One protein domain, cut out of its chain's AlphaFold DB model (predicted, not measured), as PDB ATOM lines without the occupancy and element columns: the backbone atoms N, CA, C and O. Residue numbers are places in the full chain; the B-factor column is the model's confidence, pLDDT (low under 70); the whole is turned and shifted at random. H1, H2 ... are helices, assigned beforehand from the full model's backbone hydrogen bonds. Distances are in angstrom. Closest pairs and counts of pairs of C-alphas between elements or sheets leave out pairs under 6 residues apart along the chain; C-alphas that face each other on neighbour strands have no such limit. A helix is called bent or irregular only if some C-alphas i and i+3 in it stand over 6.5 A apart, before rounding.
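Overview. This is residues 91 to 226 of the 491 residues of an uncharacterized protein of Mizugakiibacter sp (UniProt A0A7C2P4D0). Two long helices, H2 and H8, run the same way side by side at a shallow angle, with a group of helices at each end of the pair. At one end H3 packs on residues 126 to 130 of H2, and H5 packs on H2, H3 and residues 222 to 225 of H8; at the other end H1 and H7 lie side by side, H1 steeply to H2 at its residues 117 to 121 and H7 steeply to H8 at its residues 209 to 214, while H6 crosses H8 at residues 216 to 224 and the short H4 is beside residues 119 to 123 of H2. Residues 91 to 99 stick out from this body. The printed part has 136 residues with eight named helices, H1 to H8 in order, and no named strand: all helix. It is compact, with a radius of gyration of the C-alphas of 15.6 A and spans of 48 by 36 by 26 A.

Along the chain. H1, residues 101 to 111, begins with C-alpha 101 at (320.866, 100.579, 278.060). H2, residues 117 to 132, is 23.2 A long. H3 holds residues 134 to 143, H4 145 to 148 and H5 152 to 161. H3 is only just irregular, with C-alphas 135 and 138 6.6 A apart; H5 is irregular, with C-alphas 155 and 158 7.4 A apart. H6, residues 171 to 183, is 17.2 A long, and H7 holds residues 188 to 195. H8, residues 207 to 225, is 27.1 A long and ends with C-alpha 225 at (333.435, 116.984, 271.982).

Arrangement. H2 is the hub, touching six other helices. H2, H3, H5 and H8 form a bundle, a group of helices set alongside one another. H2 and H8 touch at a shallow tilt of 18 degrees, closest at the C-alphas of Leu 120 and Lys 218, 6.9 A. H5 touches H2 at 8 degrees, the same way, closest at the C-alphas of Leu 130 and Leu 159, 6.1 A. H2 and H3 form a helical hairpin. H4 only just touches H2, with 3 pairs of C-alphas within 8 A. H6 touches residues 216 to 224 of H8 at a steep tilt of 64 degrees, closest at the C-alphas of Ala 178 and Gly 220, 4.1 A. H1 and H7 touch at a shallow tilt of 21 degrees, the same way, closest at the C-alphas of Ala 105 and Val 192, 4.9 A. H1 and H5 are apart. Every O i to N i+4 pair is within hydrogen-bond range in H1, H6, H7 and H8, against 11 of 12 in H2, 4 of 6 in H3 and 2 of 6 in H5, where 5 of 7 O i to N i+3 pairs are; H4 is too short for an O i to N i+4 pair.

Size, cuts and confidence. The C-alphas farthest apart, of Asn 163 and Thr 202, are 48.8 A apart. The printed part has no cut. The link from H7 to H8 is long, with 11 residues. Confidence is low, under 70, in residues 91 to 99.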
ATOM      1  N   ARG A  91     313.446  93.897 284.529       67.44
ATOM      2  CA  ARG A  91     312.255  93.275 285.129       67.44
ATOM      3  C   ARG A  91     312.189  93.500 286.638       67.44
ATOM      4  O   ARG A  91     311.119  93.823 287.147       67.44
ATOM      5  N   VAL A  92     313.310  93.373 287.346       66.31
ATOM      6  CA  VAL A  92     313.397  93.592 288.799       66.31
ATOM      7  C   VAL A  92     313.167  95.066 289.153       66.31
ATOM      8  O   VAL A  92     312.509  95.353 290.150       66.31
ATOM      9  N   ASN A  93     313.616  96.004 288.313       61.31
ATOM     10  CA  ASN A  93     313.403  97.443 288.504       61.31
ATOM     11  C   ASN A  93     312.124  97.991 287.851       61.31
ATOM     12  O   ASN A  93     311.924  99.203 287.861       61.31
ATOM     13  N   SER A  94     311.227  97.131 287.357       58.91
ATOM     14  CA  SER A  94     309.979  97.537 286.682       58.91
ATOM     15  C   SER A  94     308.989  98.305 287.572       58.91
ATOM     16  O   SER A  94     308.097  98.980 287.066       58.91
ATOM     17  N   ALA A  95     309.151  98.242 288.899       60.09
ATOM     18  CA  ALA A  95     308.403  99.053 289.867       60.09
ATOM     19  C   ALA A  95     309.170 100.308 290.354       60.09
ATOM     20  O   ALA A  95     308.627 101.094 291.131       60.09
ATOM     21  N   GLY A  96     310.428 100.481 289.928       62.09
ATOM     22  CA  GLY A  96     311.336 101.578 290.280       62.09
ATOM     23  C   GLY A  96     311.724 102.437 289.069       62.09
ATOM     24  O   GLY A  96     311.009 102.494 288.074       62.09
ATOM     25  N   THR A  97     312.855 103.148 289.146       57.06
ATOM     26  CA  THR A  97     313.394 103.859 287.972       57.06
ATOM     27  C   THR A  97     314.092 102.845 287.068       57.06
ATOM     28  O   THR A  97     315.123 102.297 287.453       57.06
ATOM     29  N   GLU A  98     313.528 102.578 285.889       64.06
ATOM     30  CA  GLU A  98     314.138 101.693 284.891       64.06
ATOM     31  C   GLU A  98     315.537 102.205 284.503       64.06
ATOM     32  O   GLU A  98     315.689 103.350 284.070       64.06
ATOM     33  N   LEU A  99     316.568 101.363 284.650       68.38
ATOM     34  CA  LEU A  99     317.899 101.656 284.115       68.38
ATOM     35  C   LEU A  99     317.897 101.411 282.605       68.38
ATOM     36  O   LEU A  99     317.529 100.338 282.125       68.38
ATOM     37  N   SER A 100     318.310 102.423 281.852       83.38
ATOM     38  CA  SER A 100     318.390 102.373 280.397       83.38
ATOM     39  C   SER A 100     319.646 101.629 279.930       83.38
ATOM     40  O   SER A 100     320.641 101.534 280.645       83.38
ATOM     41  N   GLN A 101     319.663 101.168 278.675       85.38
ATOM     42  CA  GLN A 101     320.866 100.579 278.060       85.38
ATOM     43  C   GLN A 101     322.077 101.528 278.087       85.38
ATOM     44  O   GLN A 101     323.222 101.087 278.187       85.38
ATOM     45  N   ALA A 102     321.835 102.844 278.052       90.62
ATOM     46  CA  ALA A 102     322.888 103.840 278.216       90.62
ATOM     47  C   ALA A 102     323.506 103.791 279.620       90.62
ATOM     48  O   ALA A 102     324.716 103.958 279.745       90.62
ATOM     49  N   ASP A 103     322.713 103.516 280.658       88.62
ATOM     50  CA  ASP A 103     323.195 103.399 282.036       88.62
ATOM     51  C   ASP A 103     324.048 102.146 282.241       88.62
ATOM     52  O   ASP A 103     325.081 102.196 282.916       88.62
ATOM     53  N   PHE A 104     323.676 101.034 281.602       85.81
ATOM     54  CA  PHE A 104     324.500  99.823 281.582       85.81
ATOM     55  C   PHE A 104     325.825 100.055 280.862       85.81
ATOM     56  O   PHE A 104     326.878  99.715 281.406       85.81
ATOM     57  N   ALA A 105     325.795 100.686 279.684       91.25
ATOM     58  CA  ALA A 105     327.010 101.044 278.956       91.25
ATOM     59  C   ALA A 105     327.914 101.923 279.823       91.25
ATOM     60  O   ALA A 105     329.090 101.636 280.015       91.25
ATOM     61  N   MET A 106     327.334 102.945 280.437       92.56
ATOM     62  CA  MET A 106     328.012 103.825 281.369       92.56
ATOM     63  C   MET A 106     328.626 103.116 282.580       92.56
ATOM     64  O   MET A 106     329.743 103.452 282.974       92.56
ATOM     65  N   SER A 107     327.925 102.138 283.153       87.50
ATOM     66  CA  SER A 107     328.431 101.331 284.265       87.50
ATOM     67  C   SER A 107     329.612 100.472 283.819       87.50
ATOM     68  O   SER A 107     330.638 100.444 284.495       87.50
ATOM     69  N   LYS A 108     329.519  99.844 282.639       88.62
ATOM     70  CA  LYS A 108     330.621  99.074 282.040       88.62
ATOM     71  C   LYS A 108     331.836  99.938 281.720       88.62
ATOM     72  O   LYS A 108     332.960  99.504 281.956       88.62
ATOM     73  N   ILE A 109     331.626 101.164 281.245       93.19
ATOM     74  CA  ILE A 109     332.711 102.127 281.026       93.19
ATOM     75  C   ILE A 109     333.369 102.480 282.366       93.19
ATOM     76  O   ILE A 109     334.589 102.456 282.466       93.19
ATOM     77  N   ALA A 110     332.584 102.768 283.407       88.56
ATOM     78  CA  ALA A 110     333.105 103.218 284.697       88.56
ATOM     79  C   ALA A 110     333.981 102.178 285.416       88.56
ATOM     80  O   ALA A 110     334.973 102.561 286.032       88.56
ATOM     81  N   VAL A 111     333.626 100.889 285.339       85.38
ATOM     82  CA  VAL A 111     334.359  99.807 286.027       85.38
ATOM     83  C   VAL A 111     335.640  99.376 285.310       85.38
ATOM     84  O   VAL A 111     336.435  98.635 285.880       85.38
ATOM     85  N   ASN A 112     335.851  99.804 284.063       87.94
ATOM     86  CA  ASN A 112     337.035  99.424 283.304       87.94
ATOM     87  C   ASN A 112     338.198 100.395 283.577       87.94
ATOM     88  O   ASN A 112     338.178 101.547 283.145       87.94
ATOM     89  N   GLU A 113     339.232  99.918 284.271       87.81
ATOM     90  CA  GLU A 113     340.477 100.673 284.475       87.81
ATOM     91  C   GLU A 113     341.545 100.327 283.429       87.81
ATOM     92  O   GLU A 113     342.306 101.205 283.023       87.81
ATOM     93  N   THR A 114     341.552  99.086 282.930       90.88
ATOM     94  CA  THR A 114     342.550  98.558 281.983       90.88
ATOM     95  C   THR A 114     342.646  99.375 280.694       90.88
ATOM     96  O   THR A 114     343.744  99.698 280.249       90.88
ATOM     97  N   PHE A 115     341.507  99.763 280.117       93.38
ATOM     98  CA  PHE A 115     341.425 100.517 278.860       93.38
ATOM     99  C   PHE A 115     341.039 101.989 279.084       93.38
ATOM    100  O   PHE A 115     340.606 102.681 278.160       93.38
ATOM    101  N   GLY A 116     341.190 102.491 280.317       93.12
ATOM    102  CA  GLY A 116     340.917 103.889 280.669       93.12
ATOM    103  C   GLY A 116     339.431 104.267 280.683       93.12
ATOM    104  O   GLY A 116     339.093 105.448 280.541       93.12
ATOM    105  N   GLY A 117     338.537 103.291 280.852       92.38
ATOM    106  CA  GLY A 117     337.094 103.506 280.932       92.38
ATOM    107  C   GLY A 117     336.690 104.483 282.044       92.38
ATOM    108  O   GLY A 117     335.883 105.380 281.810       92.38
ATOM    109  N   ASN A 118     337.319 104.421 283.216       90.50
ATOM    110  CA  ASN A 118     337.087 105.369 284.314       90.50
ATOM    111  C   ASN A 118     337.307 106.852 283.916       90.50
ATOM    112  O   ASN A 118     336.503 107.720 284.268       90.50
ATOM    113  N   ILE A 119     338.356 107.163 283.147       96.75
ATOM    114  CA  ILE A 119     338.623 108.509 282.613       96.75
ATOM    115  C   ILE A 119     337.645 108.849 281.484       96.75
ATOM    116  O   ILE A 119     337.162 109.980 281.413       96.75
ATOM    117  N   LEU A 120     337.299 107.878 280.635       97.69
ATOM    118  CA  LEU A 120     336.327 108.060 279.557       97.69
ATOM    119  C   LEU A 120     334.919 108.371 280.093       97.69
ATOM    120  O   LEU A 120     334.264 109.289 279.599       97.69
ATOM    121  N   ARG A 121     334.476 107.686 281.154       96.69
ATOM    122  CA  ARG A 121     333.226 107.975 281.876       96.69
ATOM    123  C   ARG A 121     333.204 109.424 282.357       96.69
ATOM    124  O   ARG A 121     332.237 110.139 282.100       96.69
ATOM    125  N   LYS A 122     334.285 109.873 283.008       96.88
ATOM    126  CA  LYS A 122     334.434 111.268 283.449       96.88
ATOM    127  C   LYS A 122     334.384 112.242 282.277       96.88
ATOM    128  O   LYS A 122     333.767 113.292 282.406       96.88
ATOM    129  N   ALA A 123     334.984 111.898 281.137       98.19
ATOM    130  CA  ALA A 123     334.943 112.738 279.944       98.19
ATOM    131  C   ALA A 123     333.501 112.980 279.474       98.19
ATOM    132  O   ALA A 123     333.132 114.121 279.198       98.19
ATOM    133  N   ILE A 124     332.680 111.928 279.442       98.25
ATOM    134  CA  ILE A 124     331.268 112.030 279.061       98.25
ATOM    135  C   ILE A 124     330.495 112.888 280.073       98.25
ATOM    136  O   ILE A 124     329.834 113.853 279.684       98.25
ATOM    137  N   ASP A 125     330.616 112.583 281.367       96.94
ATOM    138  CA  ASP A 125     329.892 113.295 282.430       96.94
ATOM    139  C   ASP A 125     330.274 114.779 282.493       96.94
ATOM    140  O   ASP A 125     329.410 115.655 282.592       96.94
ATOM    141  N   TYR A 126     331.571 115.081 282.421       97.44
ATOM    142  CA  TYR A 126     332.063 116.450 282.463       97.44
ATOM    143  C   TYR A 126     331.692 117.233 281.217       97.44
ATOM    144  O   TYR A 126     331.301 118.386 281.364       97.44
ATOM    145  N   PHE A 127     331.726 116.636 280.023       97.56
ATOM    146  CA  PHE A 127     331.240 117.315 278.825       97.56
ATOM    147  C   PHE A 127     329.765 117.706 278.961       97.56
ATOM    148  O   PHE A 127     329.427 118.877 278.808       97.56
ATOM    149  N   CYS A 128     328.897 116.747 279.305       95.81
ATOM    150  CA  CYS A 128     327.456 116.989 279.419       95.81
ATOM    151  C   CYS A 128     327.146 118.035 280.500       95.81
ATOM    152  O   CYS A 128     326.286 118.893 280.317       95.81
ATOM    153  N   ARG A 129     327.888 118.012 281.614       94.81
ATOM    154  CA  ARG A 129     327.765 119.031 282.660       94.81
ATOM    155  C   ARG A 129     328.225 120.405 282.186       94.81
ATOM    156  O   ARG A 129     327.559 121.386 282.484       94.81
ATOM    157  N   LEU A 130     329.361 120.480 281.500       95.50
ATOM    158  CA  LEU A 130     329.942 121.740 281.034       95.50
ATOM    159  C   LEU A 130     329.142 122.381 279.901       95.50
ATOM    160  O   LEU A 130     329.158 123.600 279.801       95.50
ATOM    161  N   ALA A 131     328.435 121.587 279.091       92.81
ATOM    162  CA  ALA A 131     327.506 122.101 278.087       92.81
ATOM    163  C   ALA A 131     326.382 122.941 278.724       92.81
ATOM    164  O   ALA A 131     326.025 123.979 278.189       92.81
ATOM    165  N   VAL A 132     325.894 122.533 279.902       92.69
ATOM    166  CA  VAL A 132     324.805 123.223 280.622       92.69
ATOM    167  C   VAL A 132     325.323 124.246 281.640       92.69
ATOM    168  O   VAL A 132     324.678 125.260 281.894       92.69
ATOM    169  N   ALA A 133     326.466 123.967 282.265       93.19
ATOM    170  CA  ALA A 133     327.017 124.752 283.367       93.19
ATOM    171  C   ALA A 133     328.532 125.011 283.176       93.19
ATOM    172  O   ALA A 133     329.366 124.399 283.867       93.19
ATOM    173  N   PRO A 134     328.911 125.899 282.231       93.94
ATOM    174  CA  PRO A 134     330.299 126.253 281.909       93.94
ATOM    175  C   PRO A 134     331.172 126.628 283.113       93.94
ATOM    176  O   PRO A 134     332.374 126.331 283.152       93.94
ATOM    177  N   GLU A 135     330.584 127.236 284.146       92.94
ATOM    178  CA  GLU A 135     331.273 127.690 285.355       92.94
ATOM    179  C   GLU A 135     331.908 126.544 286.162       92.94
ATOM    180  O   GLU A 135     332.839 126.763 286.951       92.94
ATOM    181  N   PHE A 136     331.471 125.297 285.934       94.44
ATOM    182  CA  PHE A 136     332.061 124.110 286.555       94.44
ATOM    183  C   PHE A 136     333.454 123.762 286.034       94.44
ATOM    184  O   PHE A 136     334.154 122.998 286.707       94.44
ATOM    185  N   TYR A 137     333.906 124.343 284.918       95.94
ATOM    186  CA  TYR A 137     335.218 124.040 284.336       95.94
ATOM    187  C   TYR A 137     336.344 124.228 285.359       95.94
ATOM    188  O   TYR A 137     337.144 123.325 285.606       95.94
ATOM    189  N   SER A 138     336.343 125.377 286.043       94.69
ATOM    190  CA  SER A 138     337.351 125.704 287.058       94.69
ATOM    191  C   SER A 138     337.319 124.762 288.269       94.69
ATOM    192  O   SER A 138     338.347 124.537 288.908       94.69
ATOM    193  N   ARG A 139     336.148 124.196 288.595       94.88
ATOM    194  CA  ARG A 139     335.990 123.235 289.693       94.88
ATOM    195  C   ARG A 139     336.571 121.880 289.309       94.88
ATOM    196  O   ARG A 139     337.295 121.309 290.115       94.88
ATOM    197  N   ILE A 140     336.314 121.413 288.086       94.62
ATOM    198  CA  ILE A 140     336.871 120.159 287.559       94.62
ATOM    199  C   ILE A 140     338.400 120.246 287.509       94.62
ATOM    200  O   ILE A 140     339.081 119.397 288.077       94.62
ATOM    201  N   GLU A 141     338.943 121.324 286.937       95.00
ATOM    202  CA  GLU A 141     340.394 121.529 286.811       95.00
ATOM    203  C   GLU A 141     341.120 121.571 288.173       95.00
ATOM    204  O   GLU A 141     342.285 121.173 288.303       95.00
ATOM    205  N   LYS A 142     340.443 122.046 289.227       95.25
ATOM    206  CA  LYS A 142     340.990 122.086 290.591       95.25
ATOM    207  C   LYS A 142     340.816 120.770 291.346       95.25
ATOM    208  O   LYS A 142     341.769 120.360 292.004       95.25
ATOM    209  N   ALA A 143     339.643 120.146 291.269       94.81
ATOM    210  CA  ALA A 143     339.272 119.001 292.100       94.81
ATOM    211  C   ALA A 143     339.712 117.646 291.523       94.81
ATOM    212  O   ALA A 143     340.043 116.754 292.295       94.81
ATOM    213  N   ASP A 144     339.753 117.485 290.196       94.88
ATOM    214  CA  ASP A 144     340.114 116.221 289.544       94.88
ATOM    215  C   ASP A 144     341.396 116.377 288.719       94.88
ATOM    216  O   ASP A 144     341.378 116.577 287.504       94.88
ATOM    217  N   LYS A 145     342.542 116.312 289.405       95.56
ATOM    218  CA  LYS A 145     343.859 116.499 288.776       95.56
ATOM    219  C   LYS A 145     344.202 115.410 287.767       95.56
ATOM    220  O   LYS A 145     344.818 115.722 286.752       95.56
ATOM    221  N   VAL A 146     343.767 114.176 288.021       94.94
ATOM    222  CA  VAL A 146     343.987 113.044 287.113       94.94
ATOM    223  C   VAL A 146     343.246 113.289 285.802       94.94
ATOM    224  O   VAL A 146     343.849 113.231 284.733       94.94
ATOM    225  N   PHE A 147     341.961 113.656 285.864       96.31
ATOM    226  CA  PHE A 147     341.209 114.001 284.659       96.31
ATOM    227  C   PHE A 147     341.756 115.258 283.977       96.31
ATOM    228  O   PHE A 147     341.851 115.302 282.751       96.31
ATOM    229  N   ALA A 148     342.150 116.273 284.746       95.12
ATOM    230  CA  ALA A 148     342.656 117.523 284.189       95.12
ATOM    231  C   ALA A 148     343.954 117.359 283.384       95.12
ATOM    232  O   ALA A 148     344.202 118.138 282.465       95.12
ATOM    233  N   GLN A 149     344.758 116.345 283.708       95.31
ATOM    234  CA  GLN A 149     345.969 115.973 282.973       95.31
ATOM    235  C   GLN A 149     345.696 115.019 281.797       95.31
ATOM    236  O   GLN A 149     346.595 114.780 280.993       95.31
ATOM    237  N   SER A 150     344.477 114.482 281.680       96.00
ATOM    238  CA  SER A 150     344.089 113.614 280.566       96.00
ATOM    239  C   SER A 150     343.972 114.382 279.246       96.00
ATOM    240  O   SER A 150     343.877 115.610 279.204       96.00
ATOM    241  N   GLU A 151     343.897 113.647 278.137       95.38
ATOM    242  CA  GLU A 151     343.711 114.227 276.803       95.38
ATOM    243  C   GLU A 151     342.341 114.903 276.592       95.38
ATOM    244  O   GLU A 151     342.180 115.675 275.646       95.38
ATOM    245  N   PHE A 152     341.359 114.639 277.462       97.25
ATOM    246  CA  PHE A 152     339.978 115.092 277.284       97.25
ATOM    247  C   PHE A 152     339.758 116.542 277.725       97.25
ATOM    248  O   PHE A 152     339.175 117.320 276.968       97.25
ATOM    249  N   LEU A 153     340.235 116.946 278.912       95.38
ATOM    250  CA  LEU A 153     339.973 118.298 279.430       95.38
ATOM    251  C   LEU A 153     340.468 119.411 278.478       95.38
ATOM    252  O   LEU A 153     339.699 120.340 278.215       95.38
ATOM    253  N   PRO A 154     341.677 119.330 277.875       94.19
ATOM    254  CA  PRO A 154     342.123 120.321 276.896       94.19
ATOM    255  C   PRO A 154     341.177 120.464 275.696       94.19
ATOM    256  O   PRO A 154     340.995 121.573 275.191       94.19
ATOM    257  N   LYS A 155     340.539 119.367 275.258       95.62
ATOM    258  CA  LYS A 155     339.571 119.358 274.146       95.62
ATOM    259  C   LYS A 155     338.222 119.967 274.524       95.62
ATOM    260  O   LYS A 155     337.505 120.402 273.632       95.62
ATOM    261  N   MET A 156     337.909 120.051 275.815       95.44
ATOM    262  CA  MET A 156     336.674 120.634 276.359       95.44
ATOM    263  C   MET A 156     336.846 122.077 276.842       95.44
ATOM    264  O   MET A 156     335.873 122.706 277.245       95.44
ATOM    265  N   ARG A 157     338.068 122.632 276.798       95.50
ATOM    266  CA  ARG A 157     338.381 123.976 277.319       95.50
ATOM    267  C   ARG A 157     337.466 125.074 276.789       95.50
ATOM    268  O   ARG A 157     337.195 126.027 277.507       95.50
ATOM    269  N   TRP A 158     337.016 124.945 275.548       95.75
ATOM    270  CA  TRP A 158     336.146 125.917 274.897       95.75
ATOM    271  C   TRP A 158     334.761 126.027 275.547       95.75
ATOM    272  O   TRP A 158     334.161 127.091 275.451       95.75
ATOM    273  N   LEU A 159     334.283 124.987 276.246       94.50
ATOM    274  CA  LEU A 159     332.972 124.991 276.905       94.50
ATOM    275  C   LEU A 159     332.859 126.059 277.992       94.50
ATOM    276  O   LEU A 159     331.767 126.545 278.239       94.50
ATOM    277  N   LYS A 160     333.977 126.470 278.604       92.94
ATOM    278  CA  LYS A 160     333.983 127.506 279.649       92.94
ATOM    279  C   LYS A 160     333.479 128.873 279.150       92.94
ATOM    280  O   LYS A 160     333.096 129.702 279.965       92.94
ATOM    281  N   ASP A 161     333.552 129.102 277.836       90.50
ATOM    282  CA  ASP A 161     333.211 130.364 277.175       90.50
ATOM    283  C   ASP A 161     331.901 130.244 276.361       90.50
ATOM    284  O   ASP A 161     331.537 131.165 275.625       90.50
ATOM    285  N   VAL A 162     331.204 129.102 276.444       86.44
ATOM    286  CA  VAL A 162     329.954 128.852 275.714       86.44
ATOM    287  C   VAL A 162     328.789 129.516 276.431       86.44
ATOM    288  O   VAL A 162     328.594 129.324 277.623       86.44
ATOM    289  N   ASN A 163     327.992 130.261 275.667       83.06
ATOM    290  CA  ASN A 163     326.730 130.855 276.115       83.06
ATOM    291  C   ASN A 163     325.541 130.425 275.232       83.06
ATOM    292  O   ASN A 163     324.453 130.978 275.360       83.06
ATOM    293  N   ASP A 164     325.765 129.513 274.280       84.44
ATOM    294  CA  ASP A 164     324.741 129.008 273.359       84.44
ATOM    295  C   ASP A 164     324.152 127.708 273.918       84.44
ATOM    296  O   ASP A 164     324.893 126.752 274.127       84.44
ATOM    297  N   ASP A 165     322.837 127.682 274.131       86.94
ATOM    298  CA  ASP A 165     322.074 126.568 274.703       86.94
ATOM    299  C   ASP A 165     321.317 125.751 273.638       86.94
ATOM    300  O   ASP A 165     320.428 124.959 273.957       86.94
ATOM    301  N   LEU A 166     321.618 125.943 272.343       91.25
ATOM    302  CA  LEU A 166     320.862 125.307 271.258       91.25
ATOM    303  C   LEU A 166     320.835 123.775 271.371       91.25
ATOM    304  O   LEU A 166     319.821 123.160 271.037       91.25
ATOM    305  N   TYR A 167     321.931 123.160 271.818       92.38
ATOM    306  CA  TYR A 167     322.040 121.713 271.976       92.38
ATOM    307  C   TYR A 167     322.821 121.350 273.238       92.38
ATOM    308  O   TYR A 167     324.044 121.312 273.221       92.38
ATOM    309  N   ASP A 168     322.091 120.986 274.290       93.44
ATOM    310  CA  ASP A 168     322.663 120.473 275.540       93.44
ATOM    311  C   ASP A 168     322.501 118.946 275.604       93.44
ATOM    312  O   ASP A 168     321.392 118.471 275.893       93.44
ATOM    313  N   PRO A 169     323.524 118.148 275.251       95.00
ATOM    314  CA  PRO A 169     323.404 116.694 275.200       95.00
ATOM    315  C   PRO A 169     323.477 116.046 276.584       95.00
ATOM    316  O   PRO A 169     324.226 116.466 277.465       95.00
ATOM    317  N   THR A 170     322.734 114.954 276.743       95.81
ATOM    318  CA  THR A 170     322.894 114.006 277.855       95.81
ATOM    319  C   THR A 170     323.978 112.970 277.538       95.81
ATOM    320  O   THR A 170     324.380 112.813 276.381       95.81
ATOM    321  N   TYR A 171     324.410 112.183 278.533       95.25
ATOM    322  CA  TYR A 171     325.338 111.074 278.271       95.25
ATOM    323  C   TYR A 171     324.737 110.039 277.313       95.25
ATOM    324  O   TYR A 171     325.459 109.481 276.495       95.25
ATOM    325  N   THR A 172     323.419 109.823 277.354       95.81
ATOM    326  CA  THR A 172     322.713 108.954 276.402       95.81
ATOM    327  C   THR A 172     322.835 109.477 274.976       95.81
ATOM    328  O   THR A 172     323.086 108.698 274.057       95.81
ATOM    329  N   ASP A 173     322.700 110.789 274.778       96.88
ATOM    330  CA  ASP A 173     322.848 111.414 273.460       96.88
ATOM    331  C   ASP A 173     324.270 111.252 272.934       96.88
ATOM    332  O   ASP A 173     324.479 110.800 271.807       96.88
ATOM    333  N   MET A 174     325.247 111.558 273.783       97.56
ATOM    334  CA  MET A 174     326.659 111.455 273.454       97.56
ATOM    335  C   MET A 174     327.070 110.015 273.128       97.56
ATOM    336  O   MET A 174     327.732 109.786 272.115       97.56
ATOM    337  N   LEU A 175     326.630 109.040 273.933       97.75
ATOM    338  CA  LEU A 175     326.862 107.620 273.673       97.75
ATOM    339  C   LEU A 175     326.214 107.179 272.364       97.75
ATOM    340  O   LEU A 175     326.876 106.510 271.583       97.75
ATOM    341  N   ARG A 176     324.969 107.583 272.083       97.00
ATOM    342  CA  ARG A 176     324.302 107.254 270.812       97.00
ATOM    343  C   ARG A 176     325.080 107.784 269.616       97.00
ATOM    344  O   ARG A 176     325.308 107.040 268.671       97.00
ATOM    345  N   VAL A 177     325.515 109.042 269.649       98.31
ATOM    346  CA  VAL A 177     326.262 109.621 268.525       98.31
ATOM    347  C   VAL A 177     327.627 108.957 268.359       98.31
ATOM    348  O   VAL A 177     327.960 108.529 267.253       98.31
ATOM    349  N   ALA A 178     328.403 108.838 269.437       98.06
ATOM    350  CA  ALA A 178     329.738 108.244 269.392       98.06
ATOM    351  C   ALA A 178     329.694 106.767 268.980       98.06
ATOM    352  O   ALA A 178     330.444 106.349 268.104       98.06
ATOM    353  N   PHE A 179     328.778 105.989 269.556       97.94
ATOM    354  CA  PHE A 179     328.606 104.581 269.216       97.94
ATOM    355  C   PHE A 179     328.160 104.405 267.765       97.94
ATOM    356  O   PHE A 179     328.805 103.697 266.997       97.94
ATOM    357  N   THR A 180     327.090 105.082 267.348       98.12
ATOM    358  CA  THR A 180     326.543 104.860 266.008       98.12
ATOM    359  C   THR A 180     327.487 105.329 264.906       98.12
ATOM    360  O   THR A 180     327.617 104.644 263.897       98.12
ATOM    361  N   SER A 181     328.213 106.432 265.098       97.19
ATOM    362  CA  SER A 181     329.167 106.911 264.086       97.19
ATOM    363  C   SER A 181     330.414 106.026 263.933       97.19
ATOM    364  O   SER A 181     330.894 105.869 262.807       97.19
ATOM    365  N   GLU A 182     330.912 105.419 265.016       96.94
ATOM    366  CA  GLU A 182     332.167 104.650 264.996       96.94
ATOM    367  C   GLU A 182     331.996 103.140 264.804       96.94
ATOM    368  O   GLU A 182     332.896 102.484 264.276       96.94
ATOM    369  N   PHE A 183     330.860 102.574 265.219       96.38
ATOM    370  CA  PHE A 183     330.662 101.121 265.245       96.38
ATOM    371  C   PHE A 183     329.780 100.586 264.117       96.38
ATOM    372  O   PHE A 183     329.714  99.369 263.948       96.38
ATOM    373  N   GLY A 184     329.073 101.451 263.382       94.19
ATOM    374  CA  GLY A 184     328.134 100.990 262.353       94.19
ATOM    375  C   GLY A 184     326.890 100.303 262.932       94.19
ATOM    376  O   GLY A 184     326.297  99.427 262.304       94.19
ATOM    377  N   ARG A 185     326.519 100.635 264.178       94.94
ATOM    378  CA  ARG A 185     325.435  99.987 264.939       94.94
ATOM    379  C   ARG A 185     324.592 101.000 265.705       94.94
ATOM    380  O   ARG A 185     325.098 102.012 266.181       94.94
ATOM    381  N   GLY A 186     323.295 100.735 265.840       92.25
ATOM    382  CA  GLY A 186     322.357 101.690 266.454       92.25
ATOM    383  C   GLY A 186     321.758 101.281 267.797       92.25
ATOM    384  O   GLY A 186     321.151 102.118 268.465       92.25
ATOM    385  N   ARG A 187     321.916 100.017 268.208       93.88
ATOM    386  CA  ARG A 187     321.331  99.496 269.454       93.88
ATOM    387  C   ARG A 187     322.327  99.593 270.597       93.88
ATOM    388  O   ARG A 187     323.392  98.988 270.526       93.88
ATOM    389  N   LEU A 188     321.989 100.310 271.666       92.38
ATOM    390  CA  LEU A 188     322.934 100.526 272.771       92.38
ATOM    391  C   LEU A 188     323.291  99.230 273.508       92.38
ATOM    392  O   LEU A 188     324.393  99.124 274.033       92.38
ATOM    393  N   GLN A 189     322.422  98.220 273.482       90.00
ATOM    394  CA  GLN A 189     322.742  96.882 273.994       90.00
ATOM    395  C   GLN A 189     323.994  96.277 273.323       90.00
ATOM    396  O   GLN A 189     324.799  95.622 273.983       90.00
ATOM    397  N   ASP A 190     324.207  96.546 272.027       93.56
ATOM    398  CA  ASP A 190     325.367  96.041 271.291       93.56
ATOM    399  C   ASP A 190     326.652  96.710 271.800       93.56
ATOM    400  O   ASP A 190     327.689  96.056 271.884       93.56
ATOM    401  N   LEU A 191     326.584  97.989 272.199       95.25
ATOM    402  CA  LEU A 191     327.699  98.679 272.849       95.25
ATOM    403  C   LEU A 191     328.062  97.997 274.173       95.25
ATOM    404  O   LEU A 191     329.238  97.751 274.425       95.25
ATOM    405  N   VAL A 192     327.071  97.661 275.006       92.00
ATOM    406  CA  VAL A 192     327.314  96.965 276.284       92.00
ATOM    407  C   VAL A 192     327.999  95.615 276.046       92.00
ATOM    408  O   VAL A 192     328.958  95.278 276.747       92.00
ATOM    409  N   ALA A 193     327.546  94.860 275.041       89.44
ATOM    410  CA  ALA A 193     328.132  93.570 274.692       89.44
ATOM    411  C   ALA A 193     329.590  93.719 274.224       89.44
ATOM    412  O   ALA A 193     330.471  93.021 274.726       89.44
ATOM    413  N   LEU A 194     329.858  94.675 273.331       94.06
ATOM    414  CA  LEU A 194     331.196  94.946 272.794       94.06
ATOM    415  C   LEU A 194     332.176  95.418 273.870       94.06
ATOM    416  O   LEU A 194     333.287  94.907 273.946       94.06
ATOM    417  N   LEU A 195     331.754  96.328 274.751       93.88
ATOM    418  CA  LEU A 195     332.575  96.776 275.882       93.88
ATOM    419  C   LEU A 195     332.856  95.654 276.890       93.88
ATOM    420  O   LEU A 195     333.834  95.724 277.627       93.88
ATOM    421  N   SER A 196     332.009  94.623 276.923       90.19
ATOM    422  CA  SER A 196     332.245  93.418 277.720       90.19
ATOM    423  C   SER A 196     333.171  92.415 277.016       90.19
ATOM    424  O   SER A 196     333.508  91.402 277.616       90.19
ATOM    425  N   GLY A 197     333.577  92.672 275.766       90.69
ATOM    426  CA  GLY A 197     334.416  91.785 274.953       90.69
ATOM    427  C   GLY A 197     333.641  90.718 274.178       90.69
ATOM    428  O   GLY A 197     334.239  89.762 273.701       90.69
ATOM    429  N   ARG A 198     332.310  90.822 274.064       90.38
ATOM    430  CA  ARG A 198     331.490  89.798 273.400       90.38
ATOM    431  C   ARG A 198     331.783  89.758 271.900       90.38
ATOM    432  O   ARG A 198     331.477  90.703 271.174       90.38
ATOM    433  N   ASN A 199     332.252  88.614 271.424       89.94
ATOM    434  CA  ASN A 199     332.277  88.281 270.010       89.94
ATOM    435  C   ASN A 199     330.881  87.823 269.562       89.94
ATOM    436  O   ASN A 199     330.322  86.873 270.108       89.94
ATOM    437  N   PHE A 200     330.289  88.486 268.568       86.44
ATOM    438  CA  PHE A 200     328.941  88.141 268.099       86.44
ATOM    439  C   PHE A 200     328.879  86.842 267.283       86.44
ATOM    440  O   PHE A 200     327.808  86.239 267.205       86.44
ATOM    441  N   GLU A 201     329.993  86.399 266.697       86.19
ATOM    442  CA  GLU A 201     330.069  85.166 265.907       86.19
ATOM    443  C   GLU A 201     330.313  83.953 266.806       86.19
ATOM    444  O   GLU A 201     329.539  82.996 266.794       86.19
ATOM    445  N   THR A 202     331.363  84.009 267.631       88.19
ATOM    446  CA  THR A 202     331.756  82.891 268.506       88.19
ATOM    447  C   THR A 202     330.947  82.845 269.803       88.19
ATOM    448  O   THR A 202     330.918  81.813 270.472       88.19
ATOM    449  N   LYS A 203     330.281  83.953 270.163       84.50
ATOM    450  CA  LYS A 203     329.597  84.178 271.452       84.50
ATOM    451  C   LYS A 203     330.524  84.107 272.674       84.50
ATOM    452  O   LYS A 203     330.028  84.062 273.798       84.50
ATOM    453  N   GLN A 204     331.840  84.117 272.461       85.25
ATOM    454  CA  GLN A 204     332.858  84.131 273.513       85.25
ATOM    455  C   GLN A 204     333.185  85.565 273.947       85.25
ATOM    456  O   GLN A 204     332.869  86.525 273.241       85.25
ATOM    457  N   TYR A 205     333.819  85.700 275.113       88.25
ATOM    458  CA  TYR A 205     334.358  86.970 275.589       88.25
ATOM    459  C   TYR A 205     335.861  87.037 275.324       88.25
ATOM    460  O   TYR A 205     336.620  86.178 275.770       88.25
ATOM    461  N   GLU A 206     336.276  88.061 274.588       91.06
ATOM    462  CA  GLU A 206     337.632  88.252 274.093       91.06
ATOM    463  C   GLU A 206     338.131  89.643 274.505       91.06
ATOM    464  O   GLU A 206     337.524  90.666 274.179       91.06
ATOM    465  N   GLU A 207     339.261  89.693 275.216       93.06
ATOM    466  CA  GLU A 207     339.843  90.947 275.716       93.06
ATOM    467  C   GLU A 207     340.184  91.922 274.577       93.06
ATOM    468  O   GLU A 207     339.926  93.119 274.692       93.06
ATOM    469  N   ALA A 208     340.657  91.403 273.438       95.56
ATOM    470  CA  ALA A 208     340.971  92.200 272.253       95.56
ATOM    471  C   ALA A 208     339.746  92.956 271.697       95.56
ATOM    472  O   ALA A 208     339.875  94.090 271.239       95.56
ATOM    473  N   ILE A 209     338.545  92.365 271.780       94.25
ATOM    474  CA  ILE A 209     337.299  93.029 271.360       94.25
ATOM    475  C   ILE A 209     336.964  94.175 272.310       94.25
ATOM    476  O   ILE A 209     336.554  95.246 271.860       94.25
ATOM    477  N   ALA A 210     337.148  93.969 273.617       94.25
ATOM    478  CA  ALA A 210     336.932  95.024 274.597       94.25
ATOM    479  C   ALA A 210     337.914  96.184 274.368       94.25
ATOM    480  O   ALA A 210     337.484  97.336 274.301       94.25
ATOM    481  N   GLU A 211     339.203  95.893 274.174       97.50
ATOM    482  CA  GLU A 211     340.230  96.897 273.873       97.50
ATOM    483  C   GLU A 211     339.872  97.721 272.624       97.50
ATOM    484  O   GLU A 211     339.848  98.957 272.671       97.50
ATOM    485  N   GLU A 212     339.505  97.054 271.523       97.81
ATOM    486  CA  GLU A 212     339.075  97.723 270.292       97.81
ATOM    487  C   GLU A 212     337.821  98.580 270.520       97.81
ATOM    488  O   GLU A 212     337.751  99.726 270.060       97.81
ATOM    489  N   ALA A 213     336.836  98.059 271.257       97.69
ATOM    490  CA  ALA A 213     335.598  98.769 271.557       97.69
ATOM    491  C   ALA A 213     335.854 100.037 272.383       97.69
ATOM    492  O   ALA A 213     335.337 101.104 272.042       97.69
ATOM    493  N   PHE A 214     336.687  99.976 273.424       98.19
ATOM    494  CA  PHE A 214     337.071 101.166 274.192       98.19
ATOM    495  C   PHE A 214     337.845 102.173 273.331       98.19
ATOM    496  O   PHE A 214     337.579 103.377 273.412       98.19
ATOM    497  N   GLY A 215     338.733 101.699 272.451       98.19
ATOM    498  CA  GLY A 215     339.451 102.536 271.489       98.19
ATOM    499  C   GLY A 215     338.515 103.285 270.533       98.19
ATOM    500  O   GLY A 215     338.606 104.511 270.410       98.19
ATOM    501  N   LYS A 216     337.569 102.578 269.906       98.12
ATOM    502  CA  LYS A 216     336.550 103.164 269.017       98.12
ATOM    503  C   LYS A 216     335.632 104.130 269.754       98.12
ATOM    504  O   LYS A 216     335.400 105.242 269.284       98.12
ATOM    505  N   LEU A 217     335.150 103.754 270.939       98.44
ATOM    506  CA  LEU A 217     334.291 104.629 271.732       98.44
ATOM    507  C   LEU A 217     335.021 105.923 272.098       98.44
ATOM    508  O   LEU A 217     334.471 107.007 271.915       98.44
ATOM    509  N   LYS A 218     336.280 105.837 272.538       98.31
ATOM    510  CA  LYS A 218     337.124 107.006 272.804       98.31
ATOM    511  C   LYS A 218     337.247 107.920 271.581       98.31
ATOM    512  O   LYS A 218     337.118 109.134 271.735       98.31
ATOM    513  N   GLN A 219     337.467 107.365 270.387       98.06
ATOM    514  CA  GLN A 219     337.513 108.144 269.142       98.06
ATOM    515  C   GLN A 219     336.192 108.880 268.888       98.06
ATOM    516  O   GLN A 219     336.211 110.091 268.660       98.06
ATOM    517  N   GLY A 220     335.057 108.193 269.029       98.12
ATOM    518  CA  GLY A 220     333.731 108.793 268.866       98.12
ATOM    519  C   GLY A 220     333.454 109.903 269.884       98.12
ATOM    520  O   GLY A 220     332.951 110.968 269.528       98.12
ATOM    521  N   ILE A 221     333.858 109.710 271.143       98.38
ATOM    522  CA  ILE A 221     333.761 110.731 272.195       98.38
ATOM    523  C   ILE A 221     334.631 111.950 271.863       98.38
ATOM    524  O   ILE A 221     334.144 113.077 271.927       98.38
ATOM    525  N   LEU A 222     335.883 111.757 271.438       98.25
ATOM    526  CA  LEU A 222     336.757 112.855 271.003       98.25
ATOM    527  C   LEU A 222     336.189 113.605 269.787       98.25
ATOM    528  O   LEU A 222     336.276 114.835 269.724       98.25
ATOM    529  N   ALA A 223     335.588 112.883 268.838       98.12
ATOM    530  CA  ALA A 223     334.935 113.468 267.675       98.12
ATOM    531  C   ALA A 223     333.699 114.290 268.066       98.12
ATOM    532  O   ALA A 223     333.508 115.374 267.510       98.12
ATOM    533  N   PHE A 224     332.914 113.823 269.040       98.12
ATOM    534  CA  PHE A 224     331.727 114.509 269.549       98.12
ATOM    535  C   PHE A 224     332.064 115.820 270.274       98.12
ATOM    536  O   PHE A 224     331.427 116.843 270.021       98.12
ATOM    537  N   ILE A 225     333.068 115.810 271.160       97.25
ATOM    538  CA  ILE A 225     333.435 116.984 271.982       97.25
ATOM    539  C   ILE A 225     334.276 118.022 271.241       97.25
ATOM    540  O   ILE A 225     334.582 119.088 271.784       97.25
ATOM    541  N   SER A 226     334.720 117.696 270.028       96.75
ATOM    542  CA  SER A 226     335.506 118.596 269.194       96.75
ATOM    543  C   SER A 226     334.752 119.907 268.986       96.75
ATOM    544  O   SER A 226     333.683 119.911 268.378       96.75
TER     545      SER A 226